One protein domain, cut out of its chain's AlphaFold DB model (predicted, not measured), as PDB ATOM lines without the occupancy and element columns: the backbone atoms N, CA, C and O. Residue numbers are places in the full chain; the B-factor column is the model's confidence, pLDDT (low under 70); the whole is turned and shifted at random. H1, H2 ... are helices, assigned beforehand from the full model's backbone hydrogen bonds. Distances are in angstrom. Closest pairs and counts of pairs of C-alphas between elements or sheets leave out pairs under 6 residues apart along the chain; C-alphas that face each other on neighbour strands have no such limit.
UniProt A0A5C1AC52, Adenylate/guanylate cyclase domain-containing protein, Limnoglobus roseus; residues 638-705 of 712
ATOM      1  N   ASP A 638     -36.149  22.105  21.380       48.22
ATOM      2  CA  ASP A 638     -35.253  22.106  20.243       48.22
ATOM      3  C   ASP A 638     -36.074  22.560  19.055       48.22
ATOM      4  O   ASP A 638     -36.499  21.768  18.219       48.22
ATOM      5  N   THR A 639     -36.425  23.849  19.052       39.91
ATOM      6  CA  THR A 639     -37.541  24.300  18.241       39.91
ATOM      7  C   THR A 639     -37.248  24.004  16.774       39.91
ATOM      8  O   THR A 639     -38.213  23.809  16.062       39.91
ATOM      9  N   PHE A 640     -35.973  23.857  16.348       34.56
ATOM     10  CA  PHE A 640     -35.590  23.409  14.998       34.56
ATOM     11  C   PHE A 640     -34.118  22.920  14.833       34.56
ATOM     12  O   PHE A 640     -33.542  23.135  13.768       34.56
ATOM     13  N   GLY A 641     -33.404  22.385  15.835       47.75
ATOM     14  CA  GLY A 641     -31.961  22.058  15.706       47.75
ATOM     15  C   GLY A 641     -31.044  23.285  15.522       47.75
ATOM     16  O   GLY A 641     -29.821  23.179  15.433       47.75
ATOM     17  N   MET A 642     -31.634  24.485  15.478       49.72
ATOM     18  CA  MET A 642     -30.961  25.751  15.183       49.72
ATOM     19  C   MET A 642     -30.126  26.279  16.358       49.72
ATOM     20  O   MET A 642     -29.235  27.094  16.133       49.72
ATOM     21  N   LYS A 643     -30.392  25.829  17.594       63.94
ATOM     22  CA  LYS A 643     -29.596  26.209  18.776       63.94
ATOM     23  C   LYS A 643     -28.312  25.389  18.903       63.94
ATOM     24  O   LYS A 643     -27.291  25.960  19.259       63.94
ATOM     25  N   GLU A 644     -28.330  24.106  18.535       72.12
ATOM     26  CA  GLU A 644     -27.114  23.276  18.529       72.12
ATOM     27  C   GLU A 644     -26.098  23.766  17.505       72.12
ATOM     28  O   GLU A 644     -24.934  23.962  17.837       72.12
ATOM     29  N   ALA A 645     -26.543  24.050  16.277       74.88
ATOM     30  CA  ALA A 645     -25.664  24.598  15.247       74.88
ATOM     31  C   ALA A 645     -25.037  25.935  15.681       74.88
ATOM     32  O   ALA A 645     -23.852  26.158  15.449       74.88
ATOM     33  N   ALA A 646     -25.808  26.798  16.353       77.06
ATOM     34  CA  ALA A 646     -25.301  28.054  16.899       77.06
ATOM     35  C   ALA A 646     -24.306  27.839  18.055       77.06
ATOM     36  O   ALA A 646     -23.344  28.594  18.168       77.06
ATOM     37  N   PHE A 647     -24.492  26.814  18.895       82.31
ATOM     38  CA  PHE A 647     -23.545  26.484  19.966       82.31
ATOM     39  C   PHE A 647     -22.232  25.951  19.417       82.31
ATOM     40  O   PHE A 647     -21.185  26.459  19.804       82.31
ATOM     41  N   THR A 648     -22.282  25.008  18.476       84.69
ATOM     42  CA  THR A 648     -21.079  24.493  17.817       84.69
ATOM     43  C   THR A 648     -20.336  25.613  17.093       84.69
ATOM     44  O   THR A 648     -19.140  25.788  17.303       84.69
ATOM     45  N   ALA A 649     -21.049  26.440  16.320       86.25
ATOM     46  CA  ALA A 649     -20.459  27.592  15.643       86.25
ATOM     47  C   ALA A 649     -19.820  28.575  16.637       86.25
ATOM     48  O   ALA A 649     -18.722  29.075  16.408       86.25
ATOM     49  N   TYR A 650     -20.472  28.836  17.771       90.00
ATOM     50  CA  TYR A 650     -19.895  29.689  18.801       90.00
ATOM     51  C   TYR A 650     -18.643  29.082  19.438       90.00
ATOM     52  O   TYR A 650     -17.680  29.805  19.665       90.00
ATOM     53  N   GLU A 651     -18.633  27.783  19.741       89.75
ATOM     54  CA  GLU A 651     -17.461  27.113  20.315       89.75
ATOM     55  C   GLU A 651     -16.265  27.133  19.355       89.75
ATOM     56  O   GLU A 651     -15.145  27.420  19.784       89.75
ATOM     57  N   GLU A 652     -16.507  26.908  18.060       89.69
ATOM     58  CA  GLU A 652     -15.502  27.048  17.003       89.69
ATOM     59  C   GLU A 652     -14.973  28.486  16.925       89.69
ATOM     60  O   GLU A 652     -13.763  28.713  16.967       89.69
ATOM     61  N   ALA A 653     -15.869  29.476  16.890       90.50
ATOM     62  CA  ALA A 653     -15.483  30.883  16.854       90.50
ATOM     63  C   ALA A 653     -14.721  31.321  18.113       90.50
ATOM     64  O   ALA A 653     -13.772  32.096  18.022       90.50
ATOM     65  N   LEU A 654     -15.108  30.818  19.285       91.06
ATOM     66  CA  LEU A 654     -14.443  31.104  20.549       91.06
ATOM     67  C   LEU A 654     -13.013  30.554  20.565       91.06
ATOM     68  O   LEU A 654     -12.118  31.200  21.107       91.06
ATOM     69  N   HIS A 655     -12.782  29.379  19.980       89.62
ATOM     70  CA  HIS A 655     -11.439  28.818  19.862       89.62
ATOM     71  C   HIS A 655     -10.526  29.705  19.003       89.62
ATOM     72  O   HIS A 655      -9.419  30.034  19.428       89.62
ATOM     73  N   GLU A 656     -11.014  30.159  17.845       88.44
ATOM     74  CA  GLU A 656     -10.280  31.089  16.975       88.44
ATOM     75  C   GLU A 656     -10.079  32.462  17.646       88.44
ATOM     76  O   GLU A 656      -9.010  33.067  17.538       88.44
ATOM     77  N   PHE A 657     -11.076  32.941  18.396       88.38
ATOM     78  CA  PHE A 657     -10.981  34.180  19.165       88.38
ATOM     79  C   PHE A 657      -9.876  34.120  20.228       88.38
ATOM     80  O   PHE A 657      -9.069  35.045  20.329       88.38
ATOM     81  N   GLU A 658      -9.814  33.030  20.999       87.62
ATOM     82  CA  GLU A 658      -8.816  32.833  22.059       87.62
ATOM     83  C   GLU A 658      -7.398  32.618  21.526       87.62
ATOM     84  O   GLU A 658      -6.443  32.934  22.235       87.62
ATOM     85  N   ALA A 659      -7.246  32.096  20.305       85.88
ATOM     86  CA  ALA A 659      -5.946  31.999  19.645       85.88
ATOM     87  C   ALA A 659      -5.353  33.394  19.362       85.88
ATOM     88  O   ALA A 659      -4.150  33.604  19.527       85.88
ATOM     89  N   GLY A 660      -6.210  34.362  19.012       79.69
ATOM     90  CA  GLY A 660      -5.862  35.783  18.902       79.69
ATOM     91  C   GLY A 660      -5.258  36.223  17.564       79.69
ATOM     92  O   GLY A 660      -5.089  37.424  17.363       79.69
ATOM     93  N   ASP A 661      -4.969  35.286  16.656       73.75
ATOM     94  CA  ASP A 661      -4.166  35.546  15.450       73.75
ATOM     95  C   ASP A 661      -5.000  35.760  14.164       73.75
ATOM     96  O   ASP A 661      -4.464  36.234  13.163       73.75
ATOM     97  N   ALA A 662      -6.292  35.396  14.154       72.12
ATOM     98  CA  ALA A 662      -7.158  35.476  12.965       72.12
ATOM     99  C   ALA A 662      -8.648  35.688  13.311       72.12
ATOM    100  O   ALA A 662      -9.494  34.821  13.062       72.12
ATOM    101  N   TRP A 663      -8.994  36.853  13.872       86.00
ATOM    102  CA  TRP A 663     -10.376  37.160  14.278       86.00
ATOM    103  C   TRP A 663     -11.359  37.271  13.107       86.00
ATOM    104  O   TRP A 663     -12.554  37.078  13.311       86.00
ATOM    105  N   GLU A 664     -10.883  37.457  11.874       85.31
ATOM    106  CA  GLU A 664     -11.717  37.421  10.664       85.31
ATOM    107  C   GLU A 664     -12.505  36.100  10.543       85.31
ATOM    108  O   GLU A 664     -13.696  36.102  10.226       85.31
ATOM    109  N   ARG A 665     -11.876  34.959  10.869       86.25
ATOM    110  CA  ARG A 665     -12.541  33.644  10.823       86.25
ATOM    111  C   ARG A 665     -13.601  33.515  11.907       86.25
ATOM    112  O   ARG A 665     -14.717  33.087  11.617       86.25
ATOM    113  N   ALA A 666     -13.262  33.911  13.133       88.44
ATOM    114  CA  ALA A 666     -14.201  33.934  14.249       88.44
ATOM    115  C   ALA A 666     -15.404  34.834  13.918       88.44
ATOM    116  O   ALA A 666     -16.551  34.412  14.048       88.44
ATOM    117  N   GLY A 667     -15.151  36.037  13.394       88.00
ATOM    118  CA  GLY A 667     -16.172  36.972  12.934       88.00
ATOM    119  C   GLY A 667     -17.085  36.370  11.865       88.00
ATOM    120  O   GLY A 667     -18.303  36.432  12.009       88.00
ATOM    121  N   ALA A 668     -16.523  35.718  10.842       88.00
ATOM    122  CA  ALA A 668     -17.291  35.082   9.769       88.00
ATOM    123  C   ALA A 668     -18.176  33.915  10.247       88.00
ATOM    124  O   ALA A 668     -19.247  33.676   9.678       88.00
ATOM    125  N   ILE A 669     -17.745  33.181  11.279       88.62
ATOM    126  CA  ILE A 669     -18.548  32.125  11.905       88.62
ATOM    127  C   ILE A 669     -19.705  32.745  12.706       88.62
ATOM    128  O   ILE A 669     -20.857  32.336  12.540       88.62
ATOM    129  N   LEU A 670     -19.424  33.765  13.527       88.75
ATOM    130  CA  LEU A 670     -20.427  34.406  14.385       88.75
ATOM    131  C   LEU A 670     -21.464  35.226  13.610       88.75
ATOM    132  O   LEU A 670     -22.625  35.262  14.017       88.75
ATOM    133  N   ASP A 671     -21.085  35.857  12.496       86.81
ATOM    134  CA  ASP A 671     -21.974  36.698  11.677       86.81
ATOM    135  C   ASP A 671     -23.254  35.957  11.258       86.81
ATOM    136  O   ASP A 671     -24.345  36.523  11.244       86.81
ATOM    137  N   ARG A 672     -23.146  34.642  11.028       83.81
ATOM    138  CA  ARG A 672     -24.262  33.769  10.627       83.81
ATOM    139  C   ARG A 672     -25.317  33.577  11.719       83.81
ATOM    140  O   ARG A 672     -26.448  33.199  11.411       83.81
ATOM    141  N   HIS A 673     -24.953  33.802  12.981       82.00
ATOM    142  CA  HIS A 673     -25.785  33.491  14.148       82.00
ATOM    143  C   HIS A 673     -26.009  34.684  15.093       82.00
ATOM    144  O   HIS A 673     -26.885  34.603  15.957       82.00
ATOM    145  N   ARG A 674     -25.293  35.806  14.909       80.88
ATOM    146  CA  ARG A 674     -25.293  36.957  15.833       80.88
ATOM    147  C   ARG A 674     -26.674  37.548  16.128       80.88
ATOM    148  O   ARG A 674     -26.920  37.960  17.250       80.88
ATOM    149  N   ASP A 675     -27.600  37.548  15.168       82.19
ATOM    150  CA  ASP A 675     -28.925  38.168  15.352       82.19
ATOM    151  C   ASP A 675     -29.858  37.341  16.255       82.19
ATOM    152  O   ASP A 675     -30.934  37.798  16.642       82.19
ATOM    153  N   ARG A 676     -29.482  36.092  16.557       78.69
ATOM    154  CA  ARG A 676     -30.312  35.129  17.298       78.69
ATOM    155  C   ARG A 676     -29.644  34.615  18.570       78.69
ATOM    156  O   ARG A 676     -30.278  33.863  19.308       78.69
ATOM    157  N   ASP A 677     -28.399  35.009  18.819       85.88
ATOM    158  CA  ASP A 677     -27.585  34.526  19.926       85.88
ATOM    159  C   ASP A 677     -26.786  35.673  20.559       85.88
ATOM    160  O   ASP A 677     -25.873  36.230  19.949       85.88
ATOM    161  N   GLY A 678     -27.134  36.010  21.803       87.94
ATOM    162  CA  GLY A 678     -26.517  37.112  22.544       87.94
ATOM    163  C   GLY A 678     -24.994  36.977  22.697       87.94
ATOM    164  O   GLY A 678     -24.283  37.939  22.397       87.94
ATOM    165  N   PRO A 679     -24.458  35.804  23.089       90.94
ATOM    166  CA  PRO A 679     -23.016  35.590  23.148       90.94
ATOM    167  C   PRO A 679     -22.311  35.823  21.810       90.94
ATOM    168  O   PRO A 679     -21.288  36.508  21.778       90.94
ATOM    169  N   SER A 680     -22.871  35.320  20.705       90.69
ATOM    170  CA  SER A 680     -22.339  35.564  19.359       90.69
ATOM    171  C   SER A 680     -22.363  37.047  19.005       90.69
ATOM    172  O   SER A 680     -21.376  37.563  18.489       90.69
ATOM    173  N   GLN A 681     -23.453  37.753  19.322       90.62
ATOM    174  CA  GLN A 681     -23.562  39.198  19.113       90.62
ATOM    175  C   GLN A 681     -22.484  39.970  19.878       90.62
ATOM    176  O   GLN A 681     -21.847  40.862  19.316       90.62
ATOM    177  N   TYR A 682     -22.273  39.631  21.151       90.50
ATOM    178  CA  TYR A 682     -21.287  40.297  21.992       90.50
ATOM    179  C   TYR A 682     -19.863  40.059  21.487       90.50
ATOM    180  O   TYR A 682     -19.113  41.015  21.295       90.50
ATOM    181  N   LEU A 683     -19.501  38.801  21.226       89.50
ATOM    182  CA  LEU A 683     -18.158  38.448  20.775       89.50
ATOM    183  C   LEU A 683     -17.869  39.009  19.374       89.50
ATOM    184  O   LEU A 683     -16.785  39.535  19.141       89.50
ATOM    185  N   TYR A 684     -18.856  39.002  18.472       89.88
ATOM    186  CA  TYR A 684     -18.749  39.672  17.175       89.88
ATOM    187  C   TYR A 684     -18.530  41.180  17.336       89.88
ATOM    188  O   TYR A 684     -17.635  41.739  16.713       89.88
ATOM    189  N   GLY A 685     -19.297  41.842  18.210       88.06
ATOM    190  CA  GLY A 685     -19.146  43.275  18.485       88.06
ATOM    191  C   GLY A 685     -17.772  43.645  19.050       88.06
ATOM    192  O   GLY A 685     -17.237  44.697  18.725       88.06
ATOM    193  N   VAL A 686     -17.167  42.759  19.844       85.81
ATOM    194  CA  VAL A 686     -15.790  42.914  20.336       85.81
ATOM    195  C   VAL A 686     -14.757  42.885  19.197       85.81
ATOM    196  O   VAL A 686     -13.730  43.561  19.289       85.81
ATOM    197  N   MET A 687     -15.026  42.121  18.136       85.94
ATOM    198  CA  MET A 687     -14.149  41.967  16.970       85.94
ATOM    199  C   MET A 687     -14.455  42.949  15.829       85.94
ATOM    200  O   MET A 687     -13.656  43.048  14.909       85.94
ATOM    201  N   ALA A 688     -15.583  43.671  15.868       75.50
ATOM    202  CA  ALA A 688     -16.162  44.370  14.712       75.50
ATOM    203  C   ALA A 688     -15.257  45.429  14.040       75.50
ATOM    204  O   ALA A 688     -15.527  45.800  12.904       75.50
ATOM    205  N   ASP A 689     -14.171  45.848  14.697       67.69
ATOM    206  CA  ASP A 689     -13.187  46.809  14.182       67.69
ATOM    207  C   ASP A 689     -11.728  46.308  14.322       67.69
ATOM    208  O   ASP A 689     -10.794  47.111  14.412       67.69
ATOM    209  N   ARG A 690     -11.511  44.989  14.454       74.50
ATOM    210  CA  ARG A 690     -10.205  44.398  14.798       74.50
ATOM    211  C   ARG A 690      -9.966  43.061  14.091       74.50
ATOM    212  O   ARG A 690     -10.715  42.110  14.292       74.50
ATOM    213  N   ASP A 691      -8.847  42.957  13.380       69.25
ATOM    214  CA  ASP A 691      -8.436  41.712  12.704       69.25
ATOM    215  C   ASP A 691      -7.705  40.724  13.640       69.25
ATOM    216  O   ASP A 691      -7.591  39.533  13.338       69.25
ATOM    217  N   ALA A 692      -7.232  41.209  14.792       73.94
ATOM    218  CA  ALA A 692      -6.513  40.441  15.805       73.94
ATOM    219  C   ALA A 692      -6.725  41.027  17.209       73.94
ATOM    220  O   ALA A 692      -7.188  42.164  17.370       73.94
ATOM    221  N   ALA A 693      -6.345  40.255  18.231       72.69
ATOM    222  CA  ALA A 693      -6.368  40.729  19.610       72.69
ATOM    223  C   ALA A 693      -5.451  41.954  19.781       72.69
ATOM    224  O   ALA A 693      -4.304  41.911  19.331       72.69
ATOM    225  N   PRO A 694      -5.910  43.046  20.422       71.00
ATOM    226  CA  PRO A 694      -5.051  44.203  20.626       71.00
ATOM    227  C   PRO A 694      -3.882  43.874  21.565       71.00
ATOM    228  O   PRO A 694      -4.016  43.048  22.463       71.00
ATOM    229  N   GLU A 695      -2.742  44.546  21.391       64.12
ATOM    230  CA  GLU A 695      -1.519  44.268  22.169       64.12
ATOM    231  C   GLU A 695      -1.676  44.501  23.683       64.12
ATOM    232  O   GLU A 695      -0.950  43.906  24.479       64.12
ATOM    233  N   ASP A 696      -2.628  45.345  24.099       60.91
ATOM    234  CA  ASP A 696      -2.938  45.620  25.508       60.91
ATOM    235  C   ASP A 696      -3.849  44.556  26.150       60.91
ATOM    236  O   ASP A 696      -4.060  44.564  27.372       60.91
ATOM    237  N   TRP A 697      -4.375  43.619  25.354       65.12
ATOM    238  CA  TRP A 697      -5.090  42.455  25.850       65.12
ATOM    239  C   TRP A 697      -4.088  41.386  26.260       65.12
ATOM    240  O   TRP A 697      -3.411  40.756  25.450       65.12
ATOM    241  N   LEU A 698      -4.001  41.197  27.570       61.84
ATOM    242  CA  LEU A 698      -3.127  40.217  28.187       61.84
ATOM    243  C   LEU A 698      -3.529  38.811  27.718       61.84
ATOM    244  O   LEU A 698      -4.704  38.445  27.715       61.84
ATOM    245  N   ARG A 699      -2.537  38.017  27.319       71.69
ATOM    246  CA  ARG A 699      -2.698  36.571  27.164       71.69
ATOM    247  C   ARG A 699      -2.622  35.939  28.556       71.69
ATOM    248  O   ARG A 699      -1.859  36.409  29.402       71.69
ATOM    249  N   ASP A 700      -3.431  34.917  28.818       71.62
ATOM    250  CA  ASP A 700      -3.278  34.117  30.034       71.62
ATOM    251  C   ASP A 700      -1.925  33.374  30.031       71.62
ATOM    252  O   ASP A 700      -1.179  33.395  29.047       71.62
ATOM    253  N   GLU A 701      -1.593  32.680  31.122       66.50
ATOM    254  CA  GLU A 701      -0.344  31.905  31.234       66.50
ATOM    255  C   GLU A 701      -0.183  30.825  30.142       66.50
ATOM    256  O   GLU A 701       0.907  30.291  29.944       66.50
ATOM    257  N   ARG A 702      -1.263  30.493  29.422       71.00
ATOM    258  CA  ARG A 702      -1.314  29.504  28.339       71.00
ATOM    259  C   ARG A 702      -1.319  30.154  26.953       71.00
ATOM    260  O   ARG A 702      -1.469  29.445  25.961       71.00
ATOM    261  N   GLY A 703      -1.151  31.474  26.870       72.31
ATOM    262  CA  GLY A 703      -1.120  32.218  25.615       72.31
ATOM    263  C   GLY A 703      -2.499  32.547  25.033       72.31
ATOM    264  O   GLY A 703      -2.553  33.074  23.920       72.31
ATOM    265  N   LYS A 704      -3.599  32.266  25.747       79.94
ATOM    266  CA  LYS A 704      -4.964  32.522  25.268       79.94
ATOM    267  C   LYS A 704      -5.412  33.947  25.552       79.94
ATOM    268  O   LYS A 704      -5.219  34.460  26.653       79.94
ATOM    269  N   CYS A 705      -6.071  34.566  24.583       83.12
ATOM    270  CA  CYS A 705      -6.689  35.874  24.757       83.12
ATOM    271  C   CYS A 705      -7.903  35.795  25.693       83.12
ATOM    272  O   CYS A 705      -8.705  34.864  25.625       83.12
TER     273      CYS A 705
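Overview. This is residues 638 to 705 of the 712 residues of the protein "Adenylate/guanylate cyclase domain-containing protein" of Limnoglobus roseus (UniProt A0A5C1AC52). A long helix, H1, has two shorter helices, H2 and H3, folded back beside it in two successive helical hairpins, so that the three lie side by side with their centres in a triangle. After H3 a long tail with no named element, residues 688 to 705, lies at the end of the domain where H1 ends. The printed part has 68 residues, with three named helices in the order H1, H2, H3 and no named strand; the class is all helix. The whole is compact, with a radius of gyration of the C-alphas of 12.5 A, yet elongated, spanning 41 by 24 by 16 A.

Along the chain. H1, residues 642 to 659, begins with C-alpha 642 at (-30.961, 25.751, 15.183) and is 26.2 A long from first to last C-alpha. H2, residues 663 to 671, is 11.9 A long and begins with C-alpha 663 at (-10.376, 37.160, 14.278). H3, residues 678 to 687, is 14.4 A long and ends with C-alpha 687 at (-14.149, 41.967, 16.970).

Arrangement. H1 and H2 form a helical hairpin over a tight link of 3 residues. They touch, at a shallow tilt of 13 degrees, opposite ways; their closest C-alphas, of Ala 653 and Ala 666, are 4.2 A apart. H1 touches H2 with residues 649 to 657 alone. H2 and H3 form a second helical hairpin over a short link of 6 residues. They touch, at a shallow tilt of 31 degrees, opposite ways, with the closest C-alphas, of Leu 670 and Ser 680, 5.5 A apart. H1 and H3 are close but not clearly touching, the closest C-alphas being those of Tyr 650 and Ser 680, 6.4 A apart. In H1, H2 and H3 every O i to N i+4 pair is within hydrogen-bond range.

Size, cuts and confidence. The two C-alphas farthest apart, of Thr 639 and Glu 695, are 41.4 A apart. The printed part has no cut, and neither link between helices is long. Mean pLDDT of the printed part is 78.2; it is under 70 at residues 638 to 643, 689, 691, 695 to 698 and 701.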